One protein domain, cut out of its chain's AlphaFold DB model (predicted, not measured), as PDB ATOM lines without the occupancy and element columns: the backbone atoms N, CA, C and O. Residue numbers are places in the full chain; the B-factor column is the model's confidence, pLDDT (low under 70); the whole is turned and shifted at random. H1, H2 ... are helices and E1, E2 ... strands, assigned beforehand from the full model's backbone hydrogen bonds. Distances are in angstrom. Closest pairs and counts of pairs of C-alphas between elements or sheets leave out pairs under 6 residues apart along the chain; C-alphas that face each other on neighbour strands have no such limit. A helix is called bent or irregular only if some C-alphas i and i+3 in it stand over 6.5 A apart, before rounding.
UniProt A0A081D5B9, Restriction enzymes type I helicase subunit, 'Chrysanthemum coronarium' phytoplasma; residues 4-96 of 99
ATOM      1  N   GLY A   4     -22.763  47.488  28.277       78.38
ATOM      2  CA  GLY A   4     -22.226  47.639  29.628       78.38
ATOM      3  C   GLY A   4     -23.223  47.225  30.710       78.38
ATOM      4  O   GLY A   4     -22.885  46.422  31.581       78.38
ATOM      5  N   LEU A   5     -24.470  47.695  30.622       80.75
ATOM      6  CA  LEU A   5     -25.509  47.378  31.608       80.75
ATOM      7  C   LEU A   5     -25.940  45.909  31.552       80.75
ATOM      8  O   LEU A   5     -26.140  45.290  32.594       80.75
ATOM      9  N   ASP A   6     -25.989  45.302  30.364       83.94
ATOM     10  CA  ASP A   6     -26.262  43.863  30.242       83.94
ATOM     11  C   ASP A   6     -25.169  43.002  30.887       83.94
ATOM     12  O   ASP A   6     -25.456  41.959  31.483       83.94
ATOM     13  N   LYS A   7     -23.907  43.444  30.812       83.62
ATOM     14  CA  LYS A   7     -22.788  42.773  31.480       83.62
ATOM     15  C   LYS A   7     -22.890  42.906  32.999       83.62
ATOM     16  O   LYS A   7     -22.715  41.907  33.692       83.62
ATOM     17  N   ALA A   8     -23.205  44.100  33.504       81.50
ATOM     18  CA  ALA A   8     -23.425  44.335  34.931       81.50
ATOM     19  C   ALA A   8     -24.597  43.493  35.465       81.50
ATOM     20  O   ALA A   8     -24.480  42.833  36.495       81.50
ATOM     21  N   PHE A   9     -25.696  43.432  34.714       82.75
ATOM     22  CA  PHE A   9     -26.846  42.598  35.044       82.75
ATOM     23  C   PHE A   9     -26.472  41.116  35.166       82.75
ATOM     24  O   PHE A   9     -26.762  40.484  36.181       82.75
ATOM     25  N   LYS A  10     -25.753  40.579  34.172       83.00
ATOM     26  CA  LYS A  10     -25.305  39.184  34.190       83.00
ATOM     27  C   LYS A  10     -24.403  38.876  35.388       83.00
ATOM     28  O   LYS A  10     -24.503  37.807  35.978       83.00
ATOM     29  N   GLN A  11     -23.544  39.814  35.785       82.50
ATOM     30  CA  GLN A  11     -22.724  39.643  36.985       82.50
ATOM     31  C   GLN A  11     -23.579  39.517  38.246       82.50
ATOM     32  O   GLN A  11     -23.315  38.644  39.071       82.50
ATOM     33  N   VAL A  12     -24.616  40.343  38.394       81.00
ATOM     34  CA  VAL A  12     -25.541  40.217  39.525       81.00
ATOM     35  C   VAL A  12     -26.224  38.846  39.508       81.00
ATOM     36  O   VAL A  12     -26.247  38.182  40.543       81.00
ATOM     37  N   GLU A  13     -26.694  38.378  38.348       79.38
ATOM     38  CA  GLU A  13     -27.284  37.035  38.200       79.38
ATOM     39  C   GLU A  13     -26.313  35.905  38.590       79.38
ATOM     40  O   GLU A  13     -26.722  34.945  39.242       79.38
ATOM     41  N   ASP A  14     -25.029  36.026  38.249       81.69
ATOM     42  CA  ASP A  14     -24.021  34.990  38.504       81.69
ATOM     43  C   ASP A  14     -23.524  34.972  39.966       81.69
ATOM     44  O   ASP A  14     -23.229  33.905  40.526       81.69
ATOM     45  N   TYR A  15     -23.392  36.143  40.601       79.94
ATOM     46  CA  TYR A  15     -22.834  36.270  41.953       79.94
ATOM     47  C   TYR A  15     -23.893  36.244  43.051       79.94
ATOM     48  O   TYR A  15     -23.655  35.656  44.110       79.94
ATOM     49  N   PHE A  16     -25.068  36.836  42.829       80.31
ATOM     50  CA  PHE A  16     -26.075  36.968  43.879       80.31
ATOM     51  C   PHE A  16     -26.554  35.626  44.454       80.31
ATOM     52  O   PHE A  16     -26.627  35.522  45.677       80.31
ATOM     53  N   PRO A  17     -26.795  34.556  43.668       79.44
ATOM     54  CA  PRO A  17     -27.171  33.255  44.224       79.44
ATOM     55  C   PRO A  17     -26.123  32.674  45.179       79.44
ATOM     56  O   PRO A  17     -26.482  31.994  46.140       79.44
ATOM     57  N   LYS A  18     -24.835  32.966  44.941       81.75
ATOM     58  CA  LYS A  18     -23.722  32.549  45.809       81.75
ATOM     59  C   LYS A  18     -23.702  33.377  47.095       81.75
ATOM     60  O   LYS A  18     -23.573  32.820  48.180       81.75
ATOM     61  N   LEU A  19     -23.905  34.691  46.981       76.12
ATOM     62  CA  LEU A  19     -23.968  35.609  48.123       76.12
ATOM     63  C   LEU A  19     -25.206  35.366  48.994       76.12
ATOM     64  O   LEU A  19     -25.103  35.385  50.212       76.12
ATOM     65  N   LYS A  20     -26.359  35.038  48.404       74.44
ATOM     66  CA  LYS A  20     -27.619  34.741  49.112       74.44
ATOM     67  C   LYS A  20     -27.495  33.562  50.087       74.44
ATOM     68  O   LYS A  20     -28.289  33.436  51.018       74.44
ATOM     69  N   GLN A  21     -26.502  32.691  49.913       74.50
ATOM     70  CA  GLN A  21     -26.219  31.610  50.862       74.50
ATOM     71  C   GLN A  21     -25.521  32.119  52.138       74.50
ATOM     72  O   GLN A  21     -25.562  31.449  53.168       74.50
ATOM     73  N   GLN A  22     -24.955  33.327  52.106       76.19
ATOM     74  CA  GLN A  22     -24.224  33.959  53.198       76.19
ATOM     75  C   GLN A  22     -25.127  34.934  53.976       76.19
ATOM     76  O   GLN A  22     -25.197  36.124  53.686       76.19
ATOM     77  N   GLY A  23     -25.829  34.431  54.996       76.25
ATOM     78  CA  GLY A  23     -26.459  35.249  56.047       76.25
ATOM     79  C   GLY A  23     -27.272  36.463  55.560       76.25
ATOM     80  O   GLY A  23     -28.325  36.302  54.944       76.25
ATOM     81  N   LEU A  24     -26.775  37.669  55.870       74.94
ATOM     82  CA  LEU A  24     -27.440  38.970  55.675       74.94
ATOM     83  C   LEU A  24     -27.756  39.310  54.209       74.94
ATOM     84  O   LEU A  24     -28.694  40.055  53.944       74.94
ATOM     85  N   PHE A  25     -27.040  38.726  53.245       74.44
ATOM     86  CA  PHE A  25     -27.289  38.960  51.817       74.44
ATOM     87  C   PHE A  25     -28.648  38.416  51.344       74.44
ATOM     88  O   PHE A  25     -29.111  38.765  50.259       74.44
ATOM     89  N   LYS A  26     -29.331  37.602  52.162       73.31
ATOM     90  CA  LYS A  26     -30.721  37.175  51.924       73.31
ATOM     91  C   LYS A  26     -31.724  38.328  51.962       73.31
ATOM     92  O   LYS A  26     -32.783  38.194  51.359       73.31
ATOM     93  N   CYS A  27     -31.393  39.421  52.644       75.56
ATOM     94  CA  CYS A  27     -32.263  40.583  52.812       75.56
ATOM     95  C   CYS A  27     -32.178  41.583  51.648       75.56
ATOM     96  O   CYS A  27     -32.874  42.591  51.667       75.56
ATOM     97  N   ILE A  28     -31.327  41.345  50.642       79.38
ATOM     98  CA  ILE A  28     -31.238  42.233  49.477       79.38
ATOM     99  C   ILE A  28     -32.443  41.987  48.576       79.38
ATOM    100  O   ILE A  28     -32.554  40.924  47.963       79.38
ATOM    101  N   GLU A  29     -33.319  42.983  48.479       78.31
ATOM    102  CA  GLU A  29     -34.541  42.940  47.667       78.31
ATOM    103  C   GLU A  29     -34.444  43.754  46.374       78.31
ATOM    104  O   GLU A  29     -35.196  43.487  45.438       78.31
ATOM    105  N   LEU A  30     -33.494  44.690  46.292       81.81
ATOM    106  CA  LEU A  30     -33.366  45.645  45.197       81.81
ATOM    107  C   LEU A  30     -31.915  45.745  44.710       81.81
ATOM    108  O   LEU A  30     -30.988  45.891  45.505       81.81
ATOM    109  N   PHE A  31     -31.739  45.726  43.392       83.81
ATOM    110  CA  PHE A  31     -30.471  45.963  42.713       83.81
ATOM    111  C   PHE A  31     -30.558  47.210  41.851       83.81
ATOM    112  O   PHE A  31     -31.565  47.428  41.180       83.81
ATOM    113  N   ILE A  32     -29.478  47.989  41.842       85.38
ATOM    114  CA  ILE A  32     -29.302  49.158  40.984       85.38
ATOM    115  C   ILE A  32     -28.005  48.944  40.195       85.38
ATOM    116  O   ILE A  32     -26.944  48.723  40.782       85.38
ATOM    117  N   ILE A  33     -28.093  48.986  38.869       85.62
ATOM    118  CA  ILE A  33     -26.956  48.906  37.945       85.62
ATOM    119  C   ILE A  33     -26.826  50.236  37.210       85.62
ATOM    120  O   ILE A  33     -27.825  50.797  36.770       85.62
ATOM    121  N   SER A  34     -25.603  50.748  37.084       84.62
ATOM    122  CA  SER A  34     -25.359  52.017  36.401       84.62
ATOM    123  C   SER A  34     -23.987  52.047  35.740       84.62
ATOM    124  O   SER A  34     -23.029  51.457  36.243       84.62
ATOM    125  N   ASN A  35     -23.890  52.765  34.624       83.44
ATOM    126  CA  ASN A  35     -22.628  53.118  33.970       83.44
ATOM    127  C   ASN A  35     -22.295  54.622  34.095       83.44
ATOM    128  O   ASN A  35     -21.385  55.103  33.425       83.44
ATOM    129  N   GLY A  36     -23.032  55.361  34.932       78.88
ATOM    130  CA  GLY A  36     -22.897  56.807  35.128       78.88
ATOM    131  C   GLY A  36     -23.960  57.612  34.382       78.88
ATOM    132  O   GLY A  36     -24.633  58.439  34.993       78.88
ATOM    133  N   THR A  37     -24.155  57.332  33.094       83.50
ATOM    134  CA  THR A  37     -25.142  58.024  32.244       83.50
ATOM    135  C   THR A  37     -26.499  57.331  32.193       83.50
ATOM    136  O   THR A  37     -27.512  57.976  31.950       83.50
ATOM    137  N   ASP A  38     -26.521  56.016  32.399       84.56
ATOM    138  CA  ASP A  38     -27.732  55.206  32.389       84.56
ATOM    139  C   ASP A  38     -27.786  54.328  33.638       84.56
ATOM    140  O   ASP A  38     -26.783  53.731  34.046       84.56
ATOM    141  N   THR A  39     -28.962  54.272  34.256       85.94
ATOM    142  CA  THR A  39     -29.198  53.625  35.544       85.94
ATOM    143  C   THR A  39     -30.503  52.851  35.478       85.94
ATOM    144  O   THR A  39     -31.552  53.390  35.134       85.94
ATOM    145  N   GLN A  40     -30.433  51.569  35.824       86.12
ATOM    146  CA  GLN A  40     -31.574  50.663  35.840       86.12
ATOM    147  C   GLN A  40     -31.658  49.959  37.188       86.12
ATOM    148  O   GLN A  40     -30.636  49.642  37.800       86.12
ATOM    149  N   TYR A  41     -32.872  49.658  37.635       85.31
ATOM    150  CA  TYR A  41     -33.101  48.912  38.867       85.31
ATOM    151  C   TYR A  41     -34.024  47.714  38.647       85.31
ATOM    152  O   TYR A  41     -34.836  47.679  37.720       85.31
ATOM    153  N   PHE A  42     -33.875  46.696  39.491       83.81
ATOM    154  CA  PHE A  42     -34.701  45.490  39.463       83.81
ATOM    155  C   PHE A  42     -34.755  44.825  40.839       83.81
ATOM    156  O   PHE A  42     -33.853  44.985  41.662       83.81
ATOM    157  N   SER A  43     -35.823  44.071  41.095       80.44
ATOM    158  CA  SER A  43     -36.001  43.347  42.357       80.44
ATOM    159  C   SER A  43     -35.396  41.942  42.310       80.44
ATOM    160  O   SER A  43     -35.171  41.374  41.241       80.44
ATOM    161  N   ASN A  44     -35.164  41.346  43.478       75.06
ATOM    162  CA  ASN A  44     -34.598  40.001  43.617       75.06
ATOM    163  C   ASN A  44     -35.557  38.841  43.248       75.06
ATOM    164  O   ASN A  44     -35.241  37.686  43.560       75.06
ATOM    165  N   GLN A  45     -36.715  39.122  42.630       63.62
ATOM    166  CA  GLN A  45     -37.768  38.142  42.345       63.62
ATOM    167  C   GLN A  45     -37.208  36.930  41.588       63.62
ATOM    168  O   GLN A  45     -36.813  37.045  40.433       63.62
ATOM    169  N   ASP A  46     -37.157  35.786  42.286       53.06
ATOM    170  CA  ASP A  46     -36.688  34.464  41.846       53.06
ATOM    171  C   ASP A  46     -35.783  34.496  40.598       53.06
ATOM    172  O   ASP A  46     -36.095  33.925  39.547       53.06
ATOM    173  N   ALA A  47     -34.593  35.085  40.761       49.59
ATOM    174  CA  ALA A  47     -33.486  35.020  39.798       49.59
ATOM    175  C   ALA A  47     -33.115  33.573  39.376       49.59
ATOM    176  O   ALA A  47     -32.312  33.369  38.475       49.59
ATOM    177  N   GLY A  48     -33.711  32.549  40.004       43.62
ATOM    178  CA  GLY A  48     -33.559  31.136  39.663       43.62
ATOM    179  C   GLY A  48     -34.665  30.505  38.804       43.62
ATOM    180  O   GLY A  48     -34.503  29.347  38.428       43.62
ATOM    181  N   LYS A  49     -35.787  31.177  38.489       46.34
ATOM    182  CA  LYS A  49     -36.934  30.512  37.813       46.34
ATOM    183  C   LYS A  49     -37.297  31.025  36.429       46.34
ATOM    184  O   LYS A  49     -38.124  30.408  35.760       46.34
ATOM    185  N   SER A  50     -36.707  32.115  35.952       44.69
ATOM    186  CA  SER A  50     -37.149  32.689  34.685       44.69
ATOM    187  C   SER A  50     -35.994  33.273  33.892       44.69
ATOM    188  O   SER A  50     -35.398  34.264  34.294       44.69
ATOM    189  N   LYS A  51     -35.784  32.758  32.672       50.38
ATOM    190  CA  LYS A  51     -34.997  33.387  31.587       50.38
ATOM    191  C   LYS A  51     -35.514  34.793  31.185       50.38
ATOM    192  O   LYS A  51     -35.199  35.283  30.105       50.38
ATOM    193  N   LYS A  52     -36.376  35.419  31.995       52.16
ATOM    194  CA  LYS A  52     -37.053  36.698  31.756       52.16
ATOM    195  C   LYS A  52     -36.666  37.779  32.769       52.16
ATOM    196  O   LYS A  52     -37.295  38.825  32.731       52.16
ATOM    197  N   LEU A  53     -35.667  37.580  33.633       54.69
ATOM    198  CA  LEU A  53     -35.255  38.604  34.608       54.69
ATOM    199  C   LEU A  53     -34.844  39.925  33.918       54.69
ATOM    200  O   LEU A  53     -35.173  41.007  34.389       54.69
ATOM    201  N   ASN A  54     -34.279  39.832  32.711       57.34
ATOM    202  CA  ASN A  54     -33.980  40.969  31.833       57.34
ATOM    203  C   ASN A  54     -35.238  41.812  31.467       57.34
ATOM    204  O   ASN A  54     -35.146  43.011  31.238       57.34
ATOM    205  N   LYS A  55     -36.446  41.220  31.480       62.00
ATOM    206  CA  LYS A  55     -37.717  41.929  31.216       62.00
ATOM    207  C   LYS A  55     -38.238  42.751  32.399       62.00
ATOM    208  O   LYS A  55     -39.203  43.484  32.221       62.00
ATOM    209  N   PHE A  56     -37.645  42.609  33.580       72.44
ATOM    210  CA  PHE A  56     -38.072  43.291  34.804       72.44
ATOM    211  C   PHE A  56     -37.027  44.302  35.286       72.44
ATOM    212  O   PHE A  56     -36.852  44.496  36.488       72.44
ATOM    213  N   ARG A  57     -36.313  44.923  34.340       80.94
ATOM    214  CA  ARG A  57     -35.462  46.083  34.597       80.94
ATOM    215  C   ARG A  57     -36.241  47.347  34.288       80.94
ATOM    216  O   ARG A  57     -36.864  47.441  33.231       80.94
ATOM    217  N   PHE A  58     -36.185  48.291  35.210       83.25
ATOM    218  CA  PHE A  58     -36.895  49.552  35.116       83.25
ATOM    219  C   PHE A  58     -35.896  50.703  35.086       83.25
ATOM    220  O   PHE A  58     -34.853  50.652  35.739       83.25
ATOM    221  N   GLU A  59     -36.230  51.717  34.301       85.19
ATOM    222  CA  GLU A  59     -35.588  53.029  34.310       85.19
ATOM    223  C   GLU A  59     -36.434  53.963  35.181       85.19
ATOM    224  O   GLU A  59     -37.631  53.726  35.366       85.19
ATOM    225  N   TRP A  60     -35.817  55.003  35.730       83.44
ATOM    226  CA  TRP A  60     -36.530  56.007  36.511       83.44
ATOM    227  C   TRP A  60     -36.979  57.159  35.621       83.44
ATOM    228  O   TRP A  60     -36.227  57.640  34.769       83.44
ATOM    229  N   SER A  61     -38.199  57.620  35.862       83.12
ATOM    230  CA  SER A  61     -38.743  58.814  35.235       83.12
ATOM    231  C   SER A  61     -39.320  59.725  36.306       83.12
ATOM    232  O   SER A  61     -39.865  59.244  37.299       83.12
ATOM    233  N   ASP A  62     -39.231  61.033  36.079       78.62
ATOM    234  CA  ASP A  62     -39.902  62.017  36.926       78.62
ATOM    235  C   ASP A  62     -41.437  61.964  36.762       78.62
ATOM    236  O   ASP A  62     -41.987  61.215  35.950       78.62
ATOM    237  N   GLU A  63     -42.152  62.781  37.536       81.00
ATOM    238  CA  GLU A  63     -43.621  62.883  37.504       81.00
ATOM    239  C   GLU A  63     -44.197  63.276  36.131       81.00
ATOM    240  O   GLU A  63     -45.356  62.988  35.834       81.00
ATOM    241  N   ASN A  64     -43.377  63.888  35.272       84.75
ATOM    242  CA  ASN A  64     -43.726  64.274  33.908       84.75
ATOM    243  C   ASN A  64     -43.301  63.209  32.881       84.75
ATOM    244  O   ASN A  64     -43.385  63.442  31.674       84.75
ATOM    245  N   ASN A  65     -42.867  62.034  33.351       76.81
ATOM    246  CA  ASN A  65     -42.361  60.919  32.559       76.81
ATOM    247  C   ASN A  65     -41.083  61.251  31.759       76.81
ATOM    248  O   ASN A  65     -40.791  60.600  30.750       76.81
ATOM    249  N   ASN A  66     -40.300  62.242  32.198       82.44
ATOM    250  CA  ASN A  66     -38.975  62.477  31.636       82.44
ATOM    251  C   ASN A  66     -37.984  61.503  32.264       82.44
ATOM    252  O   ASN A  66     -37.929  61.361  33.485       82.44
ATOM    253  N   LYS A  67     -37.174  60.858  31.424       79.81
ATOM    254  CA  LYS A  67     -36.154  59.916  31.885       79.81
ATOM    255  C   LYS A  67     -35.075  60.627  32.696       79.81
ATOM    256  O   LYS A  67     -34.491  61.602  32.226       79.81
ATOM    257  N   ARG A  68     -34.785  60.077  33.871       78.50
ATOM    258  CA  ARG A  68     -33.783  60.545  34.840       78.50
ATOM    259  C   ARG A  68     -32.801  59.404  35.093       78.50
ATOM    260  O   ARG A  68     -32.803  58.779  36.151       78.50
ATOM    261  N   ASN A  69     -32.016  59.067  34.071       78.62
ATOM    262  CA  ASN A  69     -31.188  57.857  34.089       78.62
ATOM    263  C   ASN A  69     -29.742  58.117  34.545       78.62
ATOM    264  O   ASN A  69     -29.022  57.170  34.872       78.62
ATOM    265  N   GLU A  70     -29.308  59.377  34.612       83.25
ATOM    266  CA  GLU A  70     -27.994  59.714  35.159       83.25
ATOM    267  C   GLU A  70     -27.947  59.407  36.654       83.25
ATOM    268  O   GLU A  70     -28.842  59.780  37.413       83.25
ATOM    269  N   ILE A  71     -26.877  58.746  37.104       80.69
ATOM    270  CA  ILE A  71     -26.779  58.274  38.493       80.69
ATOM    271  C   ILE A  71     -26.877  59.416  39.515       80.69
ATOM    272  O   ILE A  71     -27.428  59.234  40.600       80.69
ATOM    273  N   MET A  72     -26.368  60.596  39.155       81.31
ATOM    274  CA  MET A  72     -26.356  61.775  40.021       81.31
ATOM    275  C   MET A  72     -27.749  62.381  40.217       81.31
ATOM    276  O   MET A  72     -27.985  62.992  41.255       81.31
ATOM    277  N   GLU A  73     -28.664  62.185  39.266       80.50
ATOM    278  CA  GLU A  73     -30.069  62.601  39.375       80.50
ATOM    279  C   GLU A  73     -30.919  61.484  39.998       80.50
ATOM    280  O   GLU A  73     -31.719  61.726  40.899       80.50
ATOM    281  N   PHE A  74     -30.672  60.235  39.591       82.50
ATOM    282  CA  PHE A  74     -31.409  59.062  40.053       82.50
ATOM    283  C   PHE A  74     -31.269  58.828  41.562       82.50
ATOM    284  O   PHE A  74     -32.267  58.671  42.257       82.50
ATOM    285  N   ILE A  75     -30.043  58.789  42.092       80.94
ATOM    286  CA  ILE A  75     -29.787  58.418  43.492       80.94
ATOM    287  C   ILE A  75     -30.514  59.322  44.504       80.94
ATOM    288  O   ILE A  75     -31.170  58.771  45.391       80.94
ATOM    289  N   PRO A  76     -30.429  60.665  44.433       80.50
ATOM    290  CA  PRO A  76     -31.096  61.521  45.412       80.50
ATOM    291  C   PRO A  76     -32.628  61.463  45.332       80.50
ATOM    292  O   PRO A  76     -33.269  61.546  46.378       80.50
ATOM    293  N   GLU A  77     -33.213  61.293  44.143       79.19
ATOM    294  CA  GLU A  77     -34.670  61.187  43.964       79.19
ATOM    295  C   GLU A  77     -35.212  59.812  44.372       79.19
ATOM    296  O   GLU A  77     -36.215  59.698  45.082       79.19
ATOM    297  N   PHE A  78     -34.525  58.756  43.944       77.81
ATOM    298  CA  PHE A  78     -34.923  57.379  44.194       77.81
ATOM    299  C   PHE A  78     -34.695  56.980  45.657       77.81
ATOM    300  O   PHE A  78     -35.533  56.305  46.253       77.81
ATOM    301  N   LEU A  79     -33.583  57.421  46.266       74.25
ATOM    302  CA  LEU A  79     -33.267  57.134  47.670       74.25
ATOM    303  C   LEU A  79     -33.861  58.141  48.662       74.25
ATOM    304  O   LEU A  79     -33.596  58.050  49.868       74.25
ATOM    305  N   GLN A  80     -34.661  59.104  48.200       70.50
ATOM    306  CA  GLN A  80     -35.304  60.054  49.097       70.50
ATOM    307  C   GLN A  80     -36.227  59.309  50.075       70.50
ATOM    308  O   GLN A  80     -37.047  58.479  49.682       70.50
ATOM    309  N   ARG A  81     -36.109  59.614  51.378       54.56
ATOM    310  CA  ARG A  81     -36.785  58.862  52.460       54.56
ATOM    311  C   ARG A  81     -38.309  58.762  52.319       54.56
ATOM    312  O   ARG A  81     -38.896  57.863  52.904       54.56
ATOM    313  N   CYS A  82     -38.948  59.669  51.580       57.47
ATOM    314  CA  CYS A  82     -40.393  59.621  51.341       57.47
ATOM    315  C   CYS A  82     -40.812  58.531  50.342       57.47
ATOM    316  O   CYS A  82     -41.951  58.082  50.402       57.47
ATOM    317  N   HIS A  83     -39.916  58.082  49.458       56.72
ATOM    318  CA  HIS A  83     -40.196  57.022  48.483       56.72
ATOM    319  C   HIS A  83     -39.802  55.630  48.995       56.72
ATOM    320  O   HIS A  83     -40.415  54.632  48.620       56.72
ATOM    321  N   LEU A  84     -38.826  55.559  49.905       54.34
ATOM    322  CA  LEU A  84     -38.377  54.318  50.533       54.34
ATOM    323  C   LEU A  84     -38.915  54.209  51.960       54.34
ATOM    324  O   LEU A  84     -38.274  54.623  52.924       54.34
ATOM    325  N   SER A  85     -40.076  53.588  52.125       47.47
ATOM    326  CA  SER A  85     -40.627  53.250  53.440       47.47
ATOM    327  C   SER A  85     -39.951  52.024  54.082       47.47
ATOM    328  O   SER A  85     -40.639  51.176  54.640       47.47
ATOM    329  N   LEU A  86     -38.614  51.895  54.038       44.31
ATOM    330  CA  LEU A  86     -37.900  50.789  54.698       44.31
ATOM    331  C   LEU A  86     -36.521  51.194  55.264       44.31
ATOM    332  O   LEU A  86     -35.630  51.564  54.502       44.31
ATOM    333  N   PRO A  87     -36.281  51.037  56.583       42.72
ATOM    334  CA  PRO A  87     -34.997  51.356  57.216       42.72
ATOM    335  C   PRO A  87     -33.849  50.357  56.935       42.72
ATOM    336  O   PRO A  87     -32.774  50.520  57.503       42.72
ATOM    337  N   PHE A  88     -34.032  49.341  56.080       42.09
ATOM    338  CA  PHE A  88     -33.057  48.248  55.894       42.09
ATOM    339  C   PHE A  88     -32.852  47.801  54.430       42.09
ATOM    340  O   PHE A  88     -32.678  46.615  54.164       42.09
ATOM    341  N   ILE A  89     -32.846  48.720  53.460       43.81
ATOM    342  CA  ILE A  89     -32.443  48.379  52.082       43.81
ATOM    343  C   ILE A  89     -30.929  48.564  51.943       43.81
ATOM    344  O   ILE A  89     -30.419  49.683  51.948       43.81
ATOM    345  N   ILE A  90     -30.199  47.454  51.804       45.94
ATOM    346  CA  ILE A  90     -28.799  47.470  51.365       45.94
ATOM    347  C   ILE A  90     -28.806  47.647  49.844       45.94
ATOM    348  O   ILE A  90     -29.121  46.714  49.106       45.94
ATOM    349  N   VAL A  91     -28.476  48.852  49.381       50.38
ATOM    350  CA  VAL A  91     -28.272  49.147  47.959       50.38
ATOM    351  C   VAL A  91     -26.854  48.725  47.576       50.38
ATOM    352  O   VAL A  91     -25.881  49.371  47.963       50.38
ATOM    353  N   SER A  92     -26.720  47.649  46.802       53.94
ATOM    354  CA  SER A  92     -25.446  47.307  46.160       53.94
ATOM    355  C   SER A  92     -25.333  48.067  44.843       53.94
ATOM    356  O   SER A  92     -25.935  47.667  43.847       53.94
ATOM    357  N   ILE A  93     -24.574  49.165  44.839       52.19
ATOM    358  CA  ILE A  93     -24.223  49.895  43.616       52.19
ATOM    359  C   ILE A  93     -23.022  49.188  42.980       52.19
ATOM    360  O   ILE A  93     -21.909  49.247  43.501       52.19
ATOM    361  N   PHE A  94     -23.233  48.524  41.845       54.28
ATOM    362  CA  PHE A  94     -22.132  48.045  41.009       54.28
ATOM    363  C   PHE A  94     -21.752  49.151  40.020       54.28
ATOM    364  O   PHE A  94     -22.369  49.285  38.967       54.28
ATOM    365  N   LEU A  95     -20.749  49.961  40.376       42.56
ATOM    366  CA  LEU A  95     -20.121  50.911  39.456       42.56
ATOM    367  C   LEU A  95     -19.120  50.159  38.577       42.56
ATOM    368  O   LEU A  95     -18.127  49.627  39.077       42.56
ATOM    369  N   PHE A  96     -19.364  50.117  37.269       44.72
ATOM    370  CA  PHE A  96     -18.356  49.637  36.331       44.72
ATOM    371  C   PHE A  96     -17.392  50.782  36.010       44.72
ATOM    372  O   PHE A  96     -17.745  51.723  35.304       44.72
TER     373      PHE A  96
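This is residues 4 to 96 of the 99 residues of the protein "Restriction enzymes type I helicase subunit" of 'Chrysanthemum coronarium' phytoplasma (UniProt A0A081D5B9). A small three-stranded sheet stands in the middle, with the long helix H1 slanting over one face and the short helix H4 over the opposite face, near the turn between E1 and E2. H2 lies at the far end of H1, H3 only grazes the sheet, and residues 80 to 87 of the last long link stick out. The printed part has 93 residues with four named helices and three named strands, in the order H1 H2 E1 E2 H3 H4 E3, and the class is mixed, helices and strands. The sheet is mixed, in the order E2 E1 E3. The whole is compact, with a radius of gyration of the C-alphas of 13.5 A and spans of 39 by 30 by 23 A.

Find C-alpha 4 at (-22.226, 47.639, 29.628); there H1 begins, and it runs through residues 4 to 19, 22.1 A long. H1 is irregular, but only just: C-alphas 14 and 17 are 6.8 A apart. Read on to H2, residues 23 to 27, 8.5 A. E1, residues 30 to 34, is 13.5 A long, starting from C-alpha 30 at (-33.366, 45.645, 45.197), and E2, residues 39 to 43, is 14.1 A. H3, residues 53 to 56, measures 5.5 A, and H4, residues 71 to 78, measures 10.0 A. E3, residues 92 to 95, measures 9.3 A and ends at C-alpha 95, (-20.121, 50.911, 39.456).

Look first at E1 and E2, an antiparallel hairpin at 161 degrees, where N 31 and O 42 are 2.8 A apart and N 40 and O 33 are 2.9 A apart, both within hydrogen-bond range. E1 and E3 are parallel at 10 degrees; C-alphas 32 and 93 face each other at 5.8 A, but no backbone N and O across this pair are within hydrogen-bond range. H1 is on the sheet at a height of 9.3 A, over E1 and E3; its closest C-alphas to E1 are those of Ala 8 and Ile 33, 6.5 A. H4 is on the opposite face, and its closest C-alphas to E2 are those of Ile 71 and Thr 39, 6.0 A. H1 and H2 are close but not clearly touching, with the C-alphas of Leu 19 and Phe 25 closest at 6.0 A. H3 only grazes the sheet; its closest C-alphas to E2 are those of Phe 56 and Phe 42, 6.2 A. O i to N i+4 pairs are within hydrogen-bond range in 10 of 12 cases in H1, 2 of 4 in H4 and 0 of 1 in H2, where 2 of 2 O i to N i+3 pairs are; H3 is too short for an i+4 pair.

The C-alphas farthest apart are those of Gln 22 and Asn 64, 40.9 A. The printed part has no cut; the links H3 to H4 and H4 to E3 are long. The mean pLDDT of the printed part is 71.7, and it is under 70 in residues 45 to 55 and 81 to 96.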